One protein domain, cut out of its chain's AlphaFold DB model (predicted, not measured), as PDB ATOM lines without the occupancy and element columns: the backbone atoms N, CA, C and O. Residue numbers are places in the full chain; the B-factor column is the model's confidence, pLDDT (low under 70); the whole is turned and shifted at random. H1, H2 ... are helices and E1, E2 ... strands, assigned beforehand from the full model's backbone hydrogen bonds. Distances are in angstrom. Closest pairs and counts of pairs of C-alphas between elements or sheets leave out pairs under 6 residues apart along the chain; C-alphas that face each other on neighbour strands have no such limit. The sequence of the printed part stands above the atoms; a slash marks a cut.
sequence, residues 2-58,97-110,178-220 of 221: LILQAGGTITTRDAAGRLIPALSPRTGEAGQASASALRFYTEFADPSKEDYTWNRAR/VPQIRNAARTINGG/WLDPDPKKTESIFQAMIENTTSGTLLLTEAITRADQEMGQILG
ATOM      1  N   LEU A   2     -42.969  40.399 -27.448       93.69
ATOM      2  CA  LEU A   2     -42.770  41.306 -26.304       93.69
ATOM      3  C   LEU A   2     -41.606  42.292 -26.486       93.69
ATOM      4  O   LEU A   2     -41.785  43.485 -26.277       93.69
ATOM      5  N   ILE A   3     -40.454  41.821 -26.982       93.44
ATOM      6  CA  ILE A   3     -39.299  42.685 -27.295       93.44
ATOM      7  C   ILE A   3     -39.697  43.814 -28.259       93.44
ATOM      8  O   ILE A   3     -39.376  44.971 -28.018       93.44
ATOM      9  N   LEU A   4     -40.451  43.493 -29.317       92.31
ATOM     10  CA  LEU A   4     -40.900  44.476 -30.310       92.31
ATOM     11  C   LEU A   4     -41.926  45.456 -29.725       92.31
ATOM     12  O   LEU A   4     -41.879  46.639 -30.045       92.31
ATOM     13  N   GLN A   5     -42.840  44.986 -28.865       92.25
ATOM     14  CA  GLN A   5     -43.793  45.856 -28.164       92.25
ATOM     15  C   GLN A   5     -43.086  46.845 -27.233       92.25
ATOM     16  O   GLN A   5     -43.482  48.004 -27.170       92.25
ATOM     17  N   ALA A   6     -42.014  46.410 -26.566       90.94
ATOM     18  CA  ALA A   6     -41.174  47.259 -25.725       90.94
ATOM     19  C   ALA A   6     -40.286  48.238 -26.525       90.94
ATOM     20  O   ALA A   6     -39.527  48.995 -25.928       90.94
ATOM     21  N   GLY A   7     -40.354  48.234 -27.863       89.19
ATOM     22  CA  GLY A   7     -39.530  49.084 -28.731       89.19
ATOM     23  C   GLY A   7     -38.133  48.525 -29.022       89.19
ATOM     24  O   GLY A   7     -37.309  49.209 -29.623       89.19
ATOM     25  N   GLY A   8     -37.863  47.283 -28.617       90.50
ATOM     26  CA  GLY A   8     -36.614  46.583 -28.887       90.50
ATOM     27  C   GLY A   8     -36.536  46.053 -30.317       90.50
ATOM     28  O   GLY A   8     -37.534  45.929 -31.029       90.50
ATOM     29  N   THR A   9     -35.322  45.707 -30.732       91.75
ATOM     30  CA  THR A   9     -35.028  45.083 -32.028       91.75
ATOM     31  C   THR A   9     -34.325  43.748 -31.781       91.75
ATOM     32  O   THR A   9     -33.716  43.562 -30.737       91.75
ATOM     33  N   ILE A  10     -34.449  42.793 -32.704       93.50
ATOM     34  CA  ILE A  10     -33.806  41.471 -32.582       93.50
ATOM     35  C   ILE A  10     -32.622  41.373 -33.544       93.50
ATOM     36  O   ILE A  10     -31.512  41.068 -33.128       93.50
ATOM     37  N   THR A  11     -32.831  41.710 -34.816       94.12
ATOM     38  CA  THR A  11     -31.766  41.879 -35.812       94.12
ATOM     39  C   THR A  11     -31.908  43.219 -36.517       94.12
ATOM     40  O   THR A  11     -33.013  43.739 -36.680       94.12
ATOM     41  N   THR A  12     -30.786  43.786 -36.948       93.31
ATOM     42  CA  THR A  12     -30.747  45.018 -37.744       93.31
ATOM     43  C   THR A  12     -29.718  44.900 -38.861       93.31
ATOM     44  O   THR A  12     -29.036  43.884 -38.981       93.31
ATOM     45  N   ARG A  13     -29.611  45.919 -39.713       93.06
ATOM     46  CA  ARG A  13     -28.558  46.000 -40.725       93.06
ATOM     47  C   ARG A  13     -27.512  47.030 -40.325       93.06
ATOM     48  O   ARG A  13     -27.865  48.115 -39.871       93.06
ATOM     49  N   ASP A  14     -26.240  46.686 -40.500       91.00
ATOM     50  CA  ASP A  14     -25.136  47.633 -40.348       91.00
ATOM     51  C   ASP A  14     -25.067  48.624 -41.530       91.00
ATOM     52  O   ASP A  14     -25.844  48.541 -42.485       91.00
ATOM     53  N   ALA A  15     -24.116  49.562 -41.488       91.56
ATOM     54  CA  ALA A  15     -23.919  50.551 -42.555       91.56
ATOM     55  C   ALA A  15     -23.578  49.928 -43.927       91.56
ATOM     56  O   ALA A  15     -23.812  50.555 -44.957       91.56
ATOM     57  N   ALA A  16     -23.059  48.696 -43.952       92.19
ATOM     58  CA  ALA A  16     -22.778  47.934 -45.168       92.19
ATOM     59  C   ALA A  16     -23.976  47.071 -45.619       92.19
ATOM     60  O   ALA A  16     -23.876  46.316 -46.587       92.19
ATOM     61  N   GLY A  17     -25.114  47.154 -44.923       91.12
ATOM     62  CA  GLY A  17     -26.323  46.389 -45.211       91.12
ATOM     63  C   GLY A  17     -26.285  44.937 -44.727       91.12
ATOM     64  O   GLY A  17     -27.218  44.181 -45.027       91.12
ATOM     65  N   ARG A  18     -25.252  44.520 -43.985       92.38
ATOM     66  CA  ARG A  18     -25.130  43.162 -43.433       92.38
ATOM     67  C   ARG A  18     -26.063  43.003 -42.243       92.38
ATOM     68  O   ARG A  18     -26.196  43.918 -41.437       92.38
ATOM     69  N   LEU A  19     -26.715  41.848 -42.146       93.88
ATOM     70  CA  LEU A  19     -27.576  41.522 -41.012       93.88
ATOM     71  C   LEU A  19     -26.701  41.274 -39.775       93.88
ATOM     72  O   LEU A  19     -25.757  40.494 -39.851       93.88
ATOM     73  N   ILE A  20     -27.018  41.938 -38.667       94.31
ATOM     74  CA  ILE A  20     -26.321  41.825 -37.381       94.31
ATOM     75  C   ILE A  20     -27.341  41.591 -36.252       94.31
ATOM     76  O   ILE A  20     -28.497  42.023 -36.382       94.31
ATOM     77  N   PRO A  21     -26.951  40.923 -35.152       93.94
ATOM     78  CA  PRO A  21     -27.793  40.827 -33.966       93.94
ATOM     79  C   PRO A  21     -27.963  42.210 -33.317       93.94
ATOM     80  O   PRO A  21     -27.129  43.105 -33.478       93.94
ATOM     81  N   ALA A  22     -29.099  42.408 -32.655       92.94
ATOM     82  CA  ALA A  22     -29.484  43.670 -32.030       92.94
ATOM     83  C   ALA A  22     -30.300  43.467 -30.741       92.94
ATOM     84  O   ALA A  22     -30.994  44.391 -30.319       92.94
ATOM     85  N   LEU A  23     -30.229  42.277 -30.131       90.38
ATOM     86  CA  LEU A  23     -30.883  41.970 -28.858       90.38
ATOM     87  C   LEU A  23     -30.250  42.749 -27.703       90.38
ATOM     88  O   LEU A  23     -30.971  43.185 -26.803       90.38
ATOM     89  N   SER A  24     -28.926  42.927 -27.749       85.88
ATOM     90  CA  SER A  24     -28.132  43.684 -26.775       85.88
ATOM     91  C   SER A  24     -27.481  44.910 -27.437       85.88
ATOM     92  O   SER A  24     -26.271  44.934 -27.685       85.88
ATOM     93  N   PRO A  25     -28.260  45.944 -27.809       69.94
ATOM     94  CA  PRO A  25     -27.698  47.137 -28.424       69.94
ATOM     95  C   PRO A  25     -26.744  47.833 -27.443       69.94
ATOM     96  O   PRO A  25     -27.047  48.021 -26.267       69.94
ATOM     97  N   ARG A  26     -25.571  48.226 -27.950       62.22
ATOM     98  CA  ARG A  26     -24.430  48.700 -27.143       62.22
ATOM     99  C   ARG A  26     -24.684  50.023 -26.401       62.22
ATOM    100  O   ARG A  26     -23.910  50.355 -25.511       62.22
ATOM    101  N   THR A  27     -25.739  50.768 -26.748       54.78
ATOM    102  CA  THR A  27     -26.155  52.025 -26.101       54.78
ATOM    103  C   THR A  27     -27.672  52.271 -26.251       54.78
ATOM    104  O   THR A  27     -28.261  51.928 -27.276       54.78
ATOM    105  N   GLY A  28     -28.302  52.913 -25.255       58.09
ATOM    106  CA  GLY A  28     -29.648  53.515 -25.356       58.09
ATOM    107  C   GLY A  28     -30.841  52.703 -24.814       58.09
ATOM    108  O   GLY A  28     -30.694  51.602 -24.288       58.09
ATOM    109  N   GLU A  29     -32.046  53.273 -24.960       59.84
ATOM    110  CA  GLU A  29     -33.335  52.730 -24.471       59.84
ATOM    111  C   GLU A  29     -33.690  51.354 -25.070       59.84
ATOM    112  O   GLU A  29     -34.304  50.520 -24.407       59.84
ATOM    113  N   ALA A  30     -33.233  51.063 -26.293       60.31
ATOM    114  CA  ALA A  30     -33.485  49.786 -26.965       60.31
ATOM    115  C   ALA A  30     -32.876  48.578 -26.222       60.31
ATOM    116  O   ALA A  30     -33.410  47.474 -26.315       60.31
ATOM    117  N   GLY A  31     -31.799  48.776 -25.450       64.62
ATOM    118  CA  GLY A  31     -31.201  47.713 -24.630       64.62
ATOM    119  C   GLY A  31     -32.041  47.377 -23.401       64.62
ATOM    120  O   GLY A  31     -32.106  46.224 -22.976       64.62
ATOM    121  N   GLN A  32     -32.769  48.366 -22.876       80.69
ATOM    122  CA  GLN A  32     -33.719  48.152 -21.787       80.69
ATOM    123  C   GLN A  32     -34.981  47.426 -22.263       80.69
ATOM    124  O   GLN A  32     -35.587  46.705 -21.476       80.69
ATOM    125  N   ALA A  33     -35.353  47.554 -23.540       89.81
ATOM    126  CA  ALA A  33     -36.540  46.908 -24.094       89.81
ATOM    127  C   ALA A  33     -36.450  45.373 -24.069       89.81
ATOM    128  O   ALA A  33     -37.360  44.715 -23.562       89.81
ATOM    129  N   SER A  34     -35.339  44.793 -24.545       92.50
ATOM    130  CA  SER A  34     -35.102  43.341 -24.475       92.50
ATOM    131  C   SER A  34     -35.095  42.853 -23.030       92.50
ATOM    132  O   SER A  34     -35.706  41.834 -22.709       92.50
ATOM    133  N   ALA A  35     -34.459  43.622 -22.142       92.44
ATOM    134  CA  ALA A  35     -34.374  43.293 -20.729       92.44
ATOM    135  C   ALA A  35     -35.735  43.338 -20.019       92.44
ATOM    136  O   ALA A  35     -36.077  42.431 -19.263       92.44
ATOM    137  N   SER A  36     -36.530  44.375 -20.274       92.81
ATOM    138  CA  SER A  36     -37.883  44.520 -19.738       92.81
ATOM    139  C   SER A  36     -38.803  43.411 -20.246       92.81
ATOM    140  O   SER A  36     -39.495  42.784 -19.447       92.81
ATOM    141  N   ALA A  37     -38.749  43.108 -21.546       93.88
ATOM    142  CA  ALA A  37     -39.538  42.043 -22.151       93.88
ATOM    143  C   ALA A  37     -39.180  40.658 -21.595       93.88
ATOM    144  O   ALA A  37     -40.084  39.881 -21.290       93.88
ATOM    145  N   LEU A  38     -37.884  40.353 -21.448       95.06
ATOM    146  CA  LEU A  38     -37.440  39.086 -20.870       95.06
ATOM    147  C   LEU A  38     -37.874  38.973 -19.407       95.06
ATOM    148  O   LEU A  38     -38.432  37.949 -19.037       95.06
ATOM    149  N   ARG A  39     -37.701  40.038 -18.612       93.88
ATOM    150  CA  ARG A  39     -38.108  40.071 -17.198       93.88
ATOM    151  C   ARG A  39     -39.588  39.750 -17.048       93.88
ATOM    152  O   ARG A  39     -39.922  38.782 -16.376       93.88
ATOM    153  N   PHE A  40     -40.430  40.516 -17.744       93.56
ATOM    154  CA  PHE A  40     -41.878  40.344 -17.736       93.56
ATOM    155  C   PHE A  40     -42.277  38.922 -18.136       93.56
ATOM    156  O   PHE A  40     -43.110  38.304 -17.489       93.56
ATOM    157  N   TYR A  41     -41.655  38.365 -19.180       93.69
ATOM    158  CA  TYR A  41     -41.946  36.997 -19.604       93.69
ATOM    159  C   TYR A  41     -41.573  35.956 -18.538       93.69
ATOM    160  O   TYR A  41     -42.305  34.991 -18.333       93.69
ATOM    161  N   THR A  42     -40.434  36.133 -17.866       93.31
ATOM    162  CA  THR A  42     -39.929  35.161 -16.888       93.31
ATOM    163  C   THR A  42     -40.618  35.223 -15.526       93.31
ATOM    164  O   THR A  42     -40.575  34.227 -14.811       93.31
ATOM    165  N   GLU A  43     -41.274  36.332 -15.174       92.56
ATOM    166  CA  GLU A  43     -41.992  36.478 -13.894       92.56
ATOM    167  C   GLU A  43     -43.089  35.412 -13.727       92.56
ATOM    168  O   GLU A  43     -43.186  34.792 -12.672       92.56
ATOM    169  N   PHE A  44     -43.793  35.060 -14.806       92.81
ATOM    170  CA  PHE A  44     -44.823  34.009 -14.815       92.81
ATOM    171  C   PHE A  44     -44.296  32.585 -14.560       92.81
ATOM    172  O   PHE A  44     -45.095  31.661 -14.368       92.81
ATOM    173  N   ALA A  45     -42.973  32.399 -14.589       92.19
ATOM    174  CA  ALA A  45     -42.299  31.128 -14.349       92.19
ATOM    175  C   ALA A  45     -41.566  31.064 -13.001       92.19
ATOM    176  O   ALA A  45     -40.994  30.022 -12.683       92.19
ATOM    177  N   ASP A  46     -41.593  32.141 -12.212       89.38
ATOM    178  CA  ASP A  46     -40.979  32.219 -10.888       89.38
ATOM    179  C   ASP A  46     -41.995  31.816  -9.799       89.38
ATOM    180  O   ASP A  46     -42.928  32.572  -9.533       89.38
ATOM    181  N   PRO A  47     -41.828  30.659  -9.122       89.19
ATOM    182  CA  PRO A  47     -42.770  30.192  -8.101       89.19
ATOM    183  C   PRO A  47     -42.868  31.089  -6.861       89.19
ATOM    184  O   PRO A  47     -43.750  30.876  -6.032       89.19
ATOM    185  N   SER A  48     -41.951  32.049  -6.689       89.94
ATOM    186  CA  SER A  48     -41.995  33.018  -5.589       89.94
ATOM    187  C   SER A  48     -42.936  34.198  -5.854       89.94
ATOM    188  O   SER A  48     -43.187  34.991  -4.945       89.94
ATOM    189  N   LYS A  49     -43.449  34.332  -7.083       90.19
ATOM    190  CA  LYS A  49     -44.327  35.425  -7.500       90.19
ATOM    191  C   LYS A  49     -45.802  35.038  -7.415       90.19
ATOM    192  O   LYS A  49     -46.174  33.889  -7.638       90.19
ATOM    193  N   GLU A  50     -46.653  36.020  -7.126       90.75
ATOM    194  CA  GLU A  50     -48.110  35.827  -7.046       90.75
ATOM    195  C   GLU A  50     -48.744  35.502  -8.409       90.75
ATOM    196  O   GLU A  50     -49.780  34.847  -8.472       90.75
ATOM    197  N   ASP A  51     -48.114  35.934  -9.502       87.25
ATOM    198  CA  ASP A  51     -48.536  35.734 -10.889       87.25
ATOM    199  C   ASP A  51     -47.880  34.512 -11.559       87.25
ATOM    200  O   ASP A  51     -47.933  34.350 -12.781       87.25
ATOM    201  N   TYR A  52     -47.310  33.598 -10.770       91.06
ATOM    202  CA  TYR A  52     -46.807  32.321 -11.262       91.06
ATOM    203  C   TYR A  52     -47.915  31.489 -11.926       91.06
ATOM    204  O   TYR A  52     -48.925  31.143 -11.309       91.06
ATOM    205  N   THR A  53     -47.711  31.110 -13.189       89.38
ATOM    206  CA  THR A  53     -48.723  30.384 -13.978       89.38
ATOM    207  C   THR A  53     -48.166  29.202 -14.762       89.38
ATOM    208  O   THR A  53     -48.891  28.225 -14.975       89.38
ATOM    209  N   TRP A  54     -46.896  29.233 -15.178       88.88
ATOM    210  CA  TRP A  54     -46.376  28.256 -16.133       88.88
ATOM    211  C   TRP A  54     -44.940  27.822 -15.847       88.88
ATOM    212  O   TRP A  54     -44.081  28.632 -15.523       88.88
ATOM    213  N   ASN A  55     -44.648  26.531 -16.024       84.81
ATOM    214  CA  ASN A  55     -43.296  25.987 -15.899       84.81
ATOM    215  C   ASN A  55     -43.049  24.859 -16.914       84.81
ATOM    216  O   ASN A  55     -43.952  24.436 -17.634       84.81
ATOM    217  N   ARG A  56     -41.818  24.333 -16.944       80.94
ATOM    218  CA  ARG A  56     -41.389  23.297 -17.905       80.94
ATOM    219  C   ARG A  56     -42.079  21.940 -17.735       80.94
ATOM    220  O   ARG A  56     -42.004  21.119 -18.638       80.94
ATOM    221  N   ALA A  57     -42.713  21.685 -16.590       85.44
ATOM    222  CA  ALA A  57     -43.428  20.436 -16.340       85.44
ATOM    223  C   ALA A  57     -44.859  20.450 -16.908       85.44
ATOM    224  O   ALA A  57     -45.527  19.416 -16.909       85.44
ATOM    225  N   ARG A  58     -45.352  21.609 -17.372       86.56
ATOM    226  CA  ARG A  58     -46.664  21.720 -18.014       86.56
ATOM    227  C   ARG A  58     -46.644  21.109 -19.414       86.56
ATOM    228  O   ARG A  58     -45.626  21.109 -20.104       86.56
ATOM    229  N   VAL A  97     -53.960  40.485 -28.404       93.44
ATOM    230  CA  VAL A  97     -52.961  40.362 -27.337       93.44
ATOM    231  C   VAL A  97     -52.861  41.669 -26.537       93.44
ATOM    232  O   VAL A  97     -52.950  42.752 -27.138       93.44
ATOM    233  N   PRO A  98     -52.639  41.598 -25.210       92.81
ATOM    234  CA  PRO A  98     -52.418  42.779 -24.387       92.81
ATOM    235  C   PRO A  98     -51.307  43.681 -24.939       92.81
ATOM    236  O   PRO A  98     -50.347  43.223 -25.565       92.81
ATOM    237  N   GLN A  99     -51.460  44.985 -24.714       93.25
ATOM    238  CA  GLN A  99     -50.518  46.018 -25.140       93.25
ATOM    239  C   GLN A  99     -49.977  46.757 -23.916       93.25
ATOM    240  O   GLN A  99     -50.660  46.874 -22.896       93.25
ATOM    241  N   ILE A 100     -48.766  47.303 -24.032       90.56
ATOM    242  CA  ILE A 100     -48.172  48.142 -22.989       90.56
ATOM    243  C   ILE A 100     -49.023  49.411 -22.824       90.56
ATOM    244  O   ILE A 100     -49.373  50.083 -23.799       90.56
ATOM    245  N   ARG A 101     -49.362  49.749 -21.575       88.94
ATOM    246  CA  ARG A 101     -50.125  50.963 -21.256       88.94
ATOM    247  C   ARG A 101     -49.361  52.197 -21.741       88.94
ATOM    248  O   ARG A 101     -48.169  52.317 -21.484       88.94
ATOM    249  N   ASN A 102     -50.057  53.123 -22.398       85.81
ATOM    250  CA  ASN A 102     -49.483  54.351 -22.967       85.81
ATOM    251  C   ASN A 102     -48.398  54.117 -24.037       85.81
ATOM    252  O   ASN A 102     -47.614  55.021 -24.318       85.81
ATOM    253  N   ALA A 103     -48.343  52.930 -24.655       84.94
ATOM    254  CA  ALA A 103     -47.453  52.706 -25.785       84.94
ATOM    255  C   ALA A 103     -47.789  53.665 -26.933       84.94
ATOM    256  O   ALA A 103     -48.943  53.773 -27.350       84.94
ATOM    257  N   ALA A 104     -46.768  54.316 -27.495       84.06
ATOM    258  CA  ALA A 104     -46.942  55.223 -28.631       84.06
ATOM    259  C   ALA A 104     -47.511  54.514 -29.876       84.06
ATOM    260  O   ALA A 104     -48.090  55.156 -30.753       84.06
ATOM    261  N   ARG A 105     -47.310  53.193 -29.986       86.19
ATOM    262  CA  ARG A 105     -47.813  52.350 -31.076       86.19
ATOM    263  C   ARG A 105     -48.201  50.976 -30.544       86.19
ATOM    264  O   ARG A 105     -47.446  50.376 -29.787       86.19
ATOM    265  N   THR A 106     -49.331  50.453 -31.008       91.94
ATOM    266  CA  THR A 106     -49.712  49.052 -30.796       91.94
ATOM    267  C   THR A 106     -48.956  48.161 -31.769       91.94
ATOM    268  O   THR A 106     -48.933  48.440 -32.973       91.94
ATOM    269  N   ILE A 107     -48.355  47.088 -31.264       92.44
ATOM    270  CA  ILE A 107     -47.572  46.144 -32.062       92.44
ATOM    271  C   ILE A 107     -48.045  44.729 -31.748       92.44
ATOM    272  O   ILE A 107     -48.241  44.360 -30.588       92.44
ATOM    273  N   ASN A 108     -48.189  43.922 -32.795       92.00
ATOM    274  CA  ASN A 108     -48.361  42.480 -32.672       92.00
ATOM    275  C   ASN A 108     -47.194  41.746 -33.355       92.00
ATOM    276  O   ASN A 108     -46.498  42.316 -34.193       92.00
ATOM    277  N   GLY A 109     -46.951  40.492 -32.986       91.88
ATOM    278  CA  GLY A 109     -46.055  39.604 -33.719       91.88
ATOM    279  C   GLY A 109     -46.773  38.982 -34.913       91.88
ATOM    280  O   GLY A 109     -47.968  38.706 -34.849       91.88
ATOM    281  N   GLY A 110     -46.052  38.736 -36.002       91.81
ATOM    282  CA  GLY A 110     -46.610  38.032 -37.152       91.81
ATOM    283  C   GLY A 110     -45.550  37.309 -37.967       91.81
ATOM    284  O   GLY A 110     -44.369  37.653 -37.925       91.81
ATOM    285  N   TRP A 178     -39.406  40.218 -37.838       92.50
ATOM    286  CA  TRP A 178     -37.977  40.485 -37.931       92.50
ATOM    287  C   TRP A 178     -37.341  39.436 -38.845       92.50
ATOM    288  O   TRP A 178     -37.950  38.401 -39.123       92.50
ATOM    289  N   LEU A 179     -36.153  39.734 -39.370       92.38
ATOM    290  CA  LEU A 179     -35.460  38.814 -40.265       92.38
ATOM    291  C   LEU A 179     -34.671  37.802 -39.438       92.38
ATOM    292  O   LEU A 179     -33.630  38.144 -38.875       92.38
ATOM    293  N   ASP A 180     -35.187  36.579 -39.403       93.00
ATOM    294  CA  ASP A 180     -34.587  35.441 -38.715       93.00
ATOM    295  C   ASP A 180     -33.717  34.623 -39.688       93.00
ATOM    296  O   ASP A 180     -34.251  34.085 -40.666       93.00
ATOM    297  N   PRO A 181     -32.386  34.563 -39.490       90.31
ATOM    298  CA  PRO A 181     -31.478  33.861 -40.396       90.31
ATOM    299  C   PRO A 181     -31.583  32.331 -40.317       90.31
ATOM    300  O   PRO A 181     -31.336  31.662 -41.319       90.31
ATOM    301  N   ASP A 182     -31.924  31.774 -39.153       94.56
ATOM    302  CA  ASP A 182     -32.027  30.329 -38.922       94.56
ATOM    303  C   ASP A 182     -33.031  30.070 -37.786       94.56
ATOM    304  O   ASP A 182     -32.634  29.959 -36.622       94.56
ATOM    305  N   PRO A 183     -34.336  29.950 -38.103       93.62
ATOM    306  CA  PRO A 183     -35.384  29.876 -37.087       93.62
ATOM    307  C   PRO A 183     -35.217  28.738 -36.082       93.62
ATOM    308  O   PRO A 183     -35.580  28.892 -34.921       93.62
ATOM    309  N   LYS A 184     -34.633  27.607 -36.502       96.00
ATOM    310  CA  LYS A 184     -34.411  26.458 -35.612       96.00
ATOM    311  C   LYS A 184     -33.333  26.753 -34.579       96.00
ATOM    312  O   LYS A 184     -33.478  26.393 -33.418       96.00
ATOM    313  N   LYS A 185     -32.235  27.391 -34.994       96.94
ATOM    314  CA  LYS A 185     -31.173  27.769 -34.056       96.94
ATOM    315  C   LYS A 185     -31.594  28.945 -33.186       96.94
ATOM    316  O   LYS A 185     -31.326  28.916 -31.990       96.94
ATOM    317  N   THR A 186     -32.281  29.933 -33.755       96.12
ATOM    318  CA  THR A 186     -32.836  31.062 -33.001       96.12
ATOM    319  C   THR A 186     -33.770  30.578 -31.892       96.12
ATOM    320  O   THR A 186     -33.663  31.051 -30.763       96.12
ATOM    321  N   GLU A 187     -34.651  29.615 -32.182       95.88
ATOM    322  CA  GLU A 187     -35.541  29.008 -31.186       95.88
ATOM    323  C   GLU A 187     -34.751  28.412 -30.014       95.88
ATOM    324  O   GLU A 187     -35.016  28.761 -28.864       95.88
ATOM    325  N   SER A 188     -33.718  27.614 -30.297       97.25
ATOM    326  CA  SER A 188     -32.838  27.049 -29.266       97.25
ATOM    327  C   SER A 188     -32.102  28.119 -28.450       97.25
ATOM    328  O   SER A 188     -31.989  27.988 -27.232       97.25
ATOM    329  N   ILE A 189     -31.626  29.195 -29.089       97.44
ATOM    330  CA  ILE A 189     -30.957  30.318 -28.406       97.44
ATOM    331  C   ILE A 189     -31.932  31.027 -27.461       97.44
ATOM    332  O   ILE A 189     -31.606  31.306 -26.308       97.44
ATOM    333  N   PHE A 190     -33.147  31.313 -27.928       96.56
ATOM    334  CA  PHE A 190     -34.157  32.009 -27.130       96.56
ATOM    335  C   PHE A 190     -34.641  31.137 -25.974       96.56
ATOM    336  O   PHE A 190     -34.819  31.640 -24.864       96.56
ATOM    337  N   GLN A 191     -34.795  29.833 -26.212       95.44
ATOM    338  CA  GLN A 191     -35.063  28.866 -25.159       95.44
ATOM    339  C   GLN A 191     -33.949  28.915 -24.108       95.44
ATOM    340  O   GLN A 191     -34.240  29.178 -22.946       95.44
ATOM    341  N   ALA A 192     -32.679  28.779 -24.500       96.88
ATOM    342  CA  ALA A 192     -31.553  28.850 -23.571       96.88
ATOM    343  C   ALA A 192     -31.505  30.182 -22.796       96.88
ATOM    344  O   ALA A 192     -31.232  30.189 -21.597       96.88
ATOM    345  N   MET A 193     -31.811  31.310 -23.441       96.62
ATOM    346  CA  MET A 193     -31.883  32.628 -22.798       96.62
ATOM    347  C   MET A 193     -32.933  32.668 -21.674       96.62
ATOM    348  O   MET A 193     -32.637  33.101 -20.557       96.62
ATOM    349  N   ILE A 194     -34.150  32.190 -21.949       95.12
ATOM    350  CA  ILE A 194     -35.245  32.109 -20.967       95.12
ATOM    351  C   ILE A 194     -34.882  31.125 -19.854       95.12
ATOM    352  O   ILE A 194     -35.072  31.397 -18.667       95.12
ATOM    353  N   GLU A 195     -34.341  29.973 -20.232       93.56
ATOM    354  CA  GLU A 195     -34.021  28.899 -19.311       93.56
ATOM    355  C   GLU A 195     -32.930  29.288 -18.317       93.56
ATOM    356  O   GLU A 195     -33.122  29.076 -17.124       93.56
ATOM    357  N   ASN A 196     -31.845  29.911 -18.784       95.12
ATOM    358  CA  ASN A 196     -30.756  30.386 -17.929       95.12
ATOM    359  C   ASN A 196     -31.205  31.496 -16.966       95.12
ATOM    360  O   ASN A 196     -30.657  31.615 -15.872       95.12
ATOM    361  N   THR A 197     -32.191  32.303 -17.374       94.00
ATOM    362  CA  THR A 197     -32.762  33.365 -16.530       94.00
ATOM    363  C   THR A 197     -33.655  32.764 -15.444       94.00
ATOM    364  O   THR A 197     -33.499  33.075 -14.269       94.00
ATOM    365  N   THR A 198     -34.563  31.856 -15.819       92.31
ATOM    366  CA  THR A 198     -35.506  31.211 -14.884       92.31
ATOM    367  C   THR A 198     -34.831  30.255 -13.899       92.31
ATOM    368  O   THR A 198     -35.322  30.089 -12.788       92.31
ATOM    369  N   SER A 199     -33.698  29.643 -14.263       91.56
ATOM    370  CA  SER A 199     -32.898  28.816 -13.348       91.56
ATOM    371  C   SER A 199     -31.951  29.619 -12.451       91.56
ATOM    372  O   SER A 199     -31.293  29.029 -11.595       91.56
ATOM    373  N   GLY A 200     -31.822  30.934 -12.665       91.50
ATOM    374  CA  GLY A 200     -30.838  31.774 -11.978       91.50
ATOM    375  C   GLY A 200     -29.383  31.480 -12.363       91.50
ATOM    376  O   GLY A 200     -28.469  31.895 -11.656       91.50
ATOM    377  N   THR A 201     -29.146  30.755 -13.463       94.06
ATOM    378  CA  THR A 201     -27.795  30.428 -13.949       94.06
ATOM    379  C   THR A 201     -27.074  31.657 -14.497       94.06
ATOM    380  O   THR A 201     -25.858  31.752 -14.359       94.06
ATOM    381  N   LEU A 202     -27.811  32.583 -15.117       95.81
ATOM    382  CA  LEU A 202     -27.291  33.857 -15.612       95.81
ATOM    383  C   LEU A 202     -28.172  35.006 -15.132       95.81
ATOM    384  O   LEU A 202     -29.395  34.871 -15.038       95.81
ATOM    385  N   LEU A 203     -27.560  36.168 -14.910       93.19
ATOM    386  CA  LEU A 203     -28.314  37.404 -14.773       93.19
ATOM    387  C   LEU A 203     -29.017  37.725 -16.094       93.19
ATOM    388  O   LEU A 203     -28.554  37.401 -17.187       93.19
ATOM    389  N   LEU A 204     -30.125  38.447 -15.996       92.06
ATOM    390  CA  LEU A 204     -30.974  38.776 -17.137       92.06
ATOM    391  C   LEU A 204     -30.211  39.459 -18.292       92.06
ATOM    392  O   LEU A 204     -30.403  39.123 -19.458       92.06
ATOM    393  N   THR A 205     -29.309  40.391 -17.985       91.69
ATOM    394  CA  THR A 205     -28.473  41.074 -18.989       91.69
ATOM    395  C   THR A 205     -27.394  40.168 -19.582       91.69
ATOM    396  O   THR A 205     -27.038  40.319 -20.752       91.69
ATOM    397  N   GLU A 206     -26.880  39.218 -18.801       94.38
ATOM    398  CA  GLU A 206     -25.890  38.235 -19.254       94.38
ATOM    399  C   GLU A 206     -26.533  37.231 -20.211       94.38
ATOM    400  O   GLU A 206     -25.971  36.953 -21.269       94.38
ATOM    401  N   ALA A 207     -27.744  36.757 -19.897       96.06
ATOM    402  CA  ALA A 207     -28.518  35.878 -20.768       96.06
ATOM    403  C   ALA A 207     -28.805  36.536 -22.131       96.06
ATOM    404  O   ALA A 207     -28.613  35.905 -23.169       96.06
ATOM    405  N   ILE A 208     -29.192  37.818 -22.137       95.12
ATOM    406  CA  ILE A 208     -29.420  38.587 -23.375       95.12
ATOM    407  C   ILE A 208     -28.123  38.778 -24.159       95.12
ATOM    408  O   ILE A 208     -28.105  38.583 -25.371       95.12
ATOM    409  N   THR A 209     -27.029  39.138 -23.484       94.50
ATOM    410  CA  THR A 209     -25.731  39.348 -24.144       94.50
ATOM    411  C   THR A 209     -25.209  38.055 -24.760       94.50
ATOM    412  O   THR A 209     -24.722  38.064 -25.888       94.50
ATOM    413  N   ARG A 210     -25.362  36.929 -24.059       96.06
ATOM    414  CA  ARG A 210     -25.020  35.608 -24.583       96.06
ATOM    415  C   ARG A 210     -25.866  35.250 -25.807       96.06
ATOM    416  O   ARG A 210     -25.307  34.828 -26.812       96.06
ATOM    417  N   ALA A 211     -27.181  35.461 -25.752       96.56
ATOM    418  CA  ALA A 211     -28.066  35.213 -26.889       96.56
ATOM    419  C   ALA A 211     -27.709  36.081 -28.109       96.56
ATOM    420  O   ALA A 211     -27.698  35.592 -29.236       96.56
ATOM    421  N   ASP A 212     -27.364  37.353 -27.889       95.00
ATOM    422  CA  ASP A 212     -26.910  38.271 -28.941       95.00
ATOM    423  C   ASP A 212     -25.615  37.774 -29.614       95.00
ATOM    424  O   ASP A 212     -25.518  37.752 -30.842       95.00
ATOM    425  N   GLN A 213     -24.654  37.284 -28.823       95.50
ATOM    426  CA  GLN A 213     -23.410  36.685 -29.323       95.50
ATOM    427  C   GLN A 213     -23.654  35.390 -30.108       95.50
ATOM    428  O   GLN A 213     -23.115  35.228 -31.202       95.50
ATOM    429  N   GLU A 214     -24.480  34.478 -29.588       96.56
ATOM    430  CA  GLU A 214     -24.837  33.224 -30.268       96.56
ATOM    431  C   GLU A 214     -25.580  33.501 -31.589       96.56
ATOM    432  O   GLU A 214     -25.326  32.845 -32.603       96.56
ATOM    433  N   MET A 215     -26.422  34.539 -31.638       95.44
ATOM    434  CA  MET A 215     -27.008  35.014 -32.894       95.44
ATOM    435  C   MET A 215     -25.959  35.572 -33.867       95.44
ATOM    436  O   MET A 215     -26.065  35.346 -35.073       95.44
ATOM    437  N   GLY A 216     -24.940  36.275 -33.364       94.81
ATOM    438  CA  GLY A 216     -23.792  36.716 -34.160       94.81
ATOM    439  C   GLY A 216     -23.079  35.550 -34.850       94.81
ATOM    440  O   GLY A 216     -22.817  35.615 -36.050       94.81
ATOM    441  N   GLN A 217     -22.892  34.433 -34.142       95.31
ATOM    442  CA  GLN A 217     -22.254  33.230 -34.690       95.31
ATOM    443  C   GLN A 217     -23.054  32.608 -35.843       95.31
ATOM    444  O   GLN A 217     -22.465  32.170 -36.832       95.31
ATOM    445  N   ILE A 218     -24.393  32.601 -35.770       94.94
ATOM    446  CA  ILE A 218     -25.251  32.132 -36.879       94.94
ATOM    447  C   ILE A 218     -25.045  32.991 -38.132       94.94
ATOM    448  O   ILE A 218     -25.112  32.488 -39.254       94.94
ATOM    449  N   LEU A 219     -24.786  34.284 -37.942       92.31
ATOM    450  CA  LEU A 219     -24.568  35.257 -39.010       92.31
ATOM    451  C   LEU A 219     -23.114  35.297 -39.511       92.31
ATOM    452  O   LEU A 219     -22.834  36.005 -40.480       92.31
ATOM    453  N   GLY A 220     -22.209  34.527 -38.897       89.25
ATOM    454  CA  GLY A 220     -20.785  34.497 -39.240       89.25
ATOM    455  C   GLY A 220     -20.012  35.735 -38.776       89.25
ATOM    456  O   GLY A 220     -19.091  36.163 -39.475       89.25
TER     457      GLY A 220
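Overview. This is residues 2 to 58, 97 to 110 and 178 to 220 of the 221 residues of an uncharacterized protein of Candidatus Ryanbacteria bacterium RIFCSPHIGHO2_01_FULL_48_27 (UniProt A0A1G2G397). A helical hairpin, H3 and H4 side by side, has a third long helix, H2, crossing its closed end, where H3 ends and H4 begins. Short H1 packs on H2, a small strand hairpin, E1 and E2, lies by residues 211 to 218 of H4, and the unnamed stretches 44 to 58 and 97 to 110 lie away from the middle. The printed part has 114 residues, with four named helices and two named strands in the order H1, E1, E2, H2, H3, H4; the sheet, in the order E1, E2, is antiparallel. The class is mostly helix, though under half of the residues are in named elements. The whole is compact, with a radius of gyration of the C-alphas of 14.6 A and spans of 47 by 33 by 26 A.

Arrangement. E1, residues 11 to 13, and E2, residues 19 to 21, are a hairpin of antiparallel strands, with N 12 and O 20 2.9 A apart and N 20 and O 12 2.8 A apart, both within hydrogen-bond range. The closest C-alphas of E2 and H4, residues 204 to 218, are those of Pro 21 and Asp 212, 5.7 A apart. H4 and H3, residues 183 to 198, form a helical hairpin: they touch, closest at the C-alphas of Met 193 and Ala 207, 5.1 A, and run opposite ways at a shallow tilt of 18 degrees. H2, residues 29 to 43, is the hub, touching three other helices. With residues 34 to 39 alone it touches residues 204 to 208 of H4, closest at the C-alphas of Ala 35 and Thr 205, 6.5 A; with residues 38 to 42 alone it touches residues 194 to 198 of H3, closest at the C-alphas of Thr 42 and Thr 198, 6.3 A. It is about perpendicular to each, but only just, at 70.0 degrees. H1, residues 2 to 5, touches residues 33 to 38 of H2, closest at the C-alphas of Ile 3 and Ser 34, 5.1 A, and is apart from H3 and H4. In H3 and H4 every O i to N i+4 pair is within hydrogen-bond range, in H2 9 of 11 are, and H1 is too short for such a pair.

Along the chain. H3 measures 22.2 A from first to last C-alpha, H4 21.6 A and H2 21.2 A. E1 measures 7.2 A, E2 7.1 A and H1 5.0 A. H1 begins at C-alpha 2, (-42.770, 41.306, -26.304), H3 begins at C-alpha 183, (-35.384, 29.876, -37.087), and H4 ends at C-alpha 218, (-25.251, 32.132, -36.879).

Size, cuts and confidence. The two C-alphas farthest apart are those of Ala 16 and Glu 50, 47.3 A. Residues 59 to 96 are not printed, with C-alphas 58 and 97 21.8 A apart; residues 111 to 177 are not printed, with C-alphas 110 and 178 9.0 A apart. Of the links that are printed whole, E2 to H2 is short and the others are tight. The mean pLDDT of the printed part is 90.4, with residues 25 to 31 under 70.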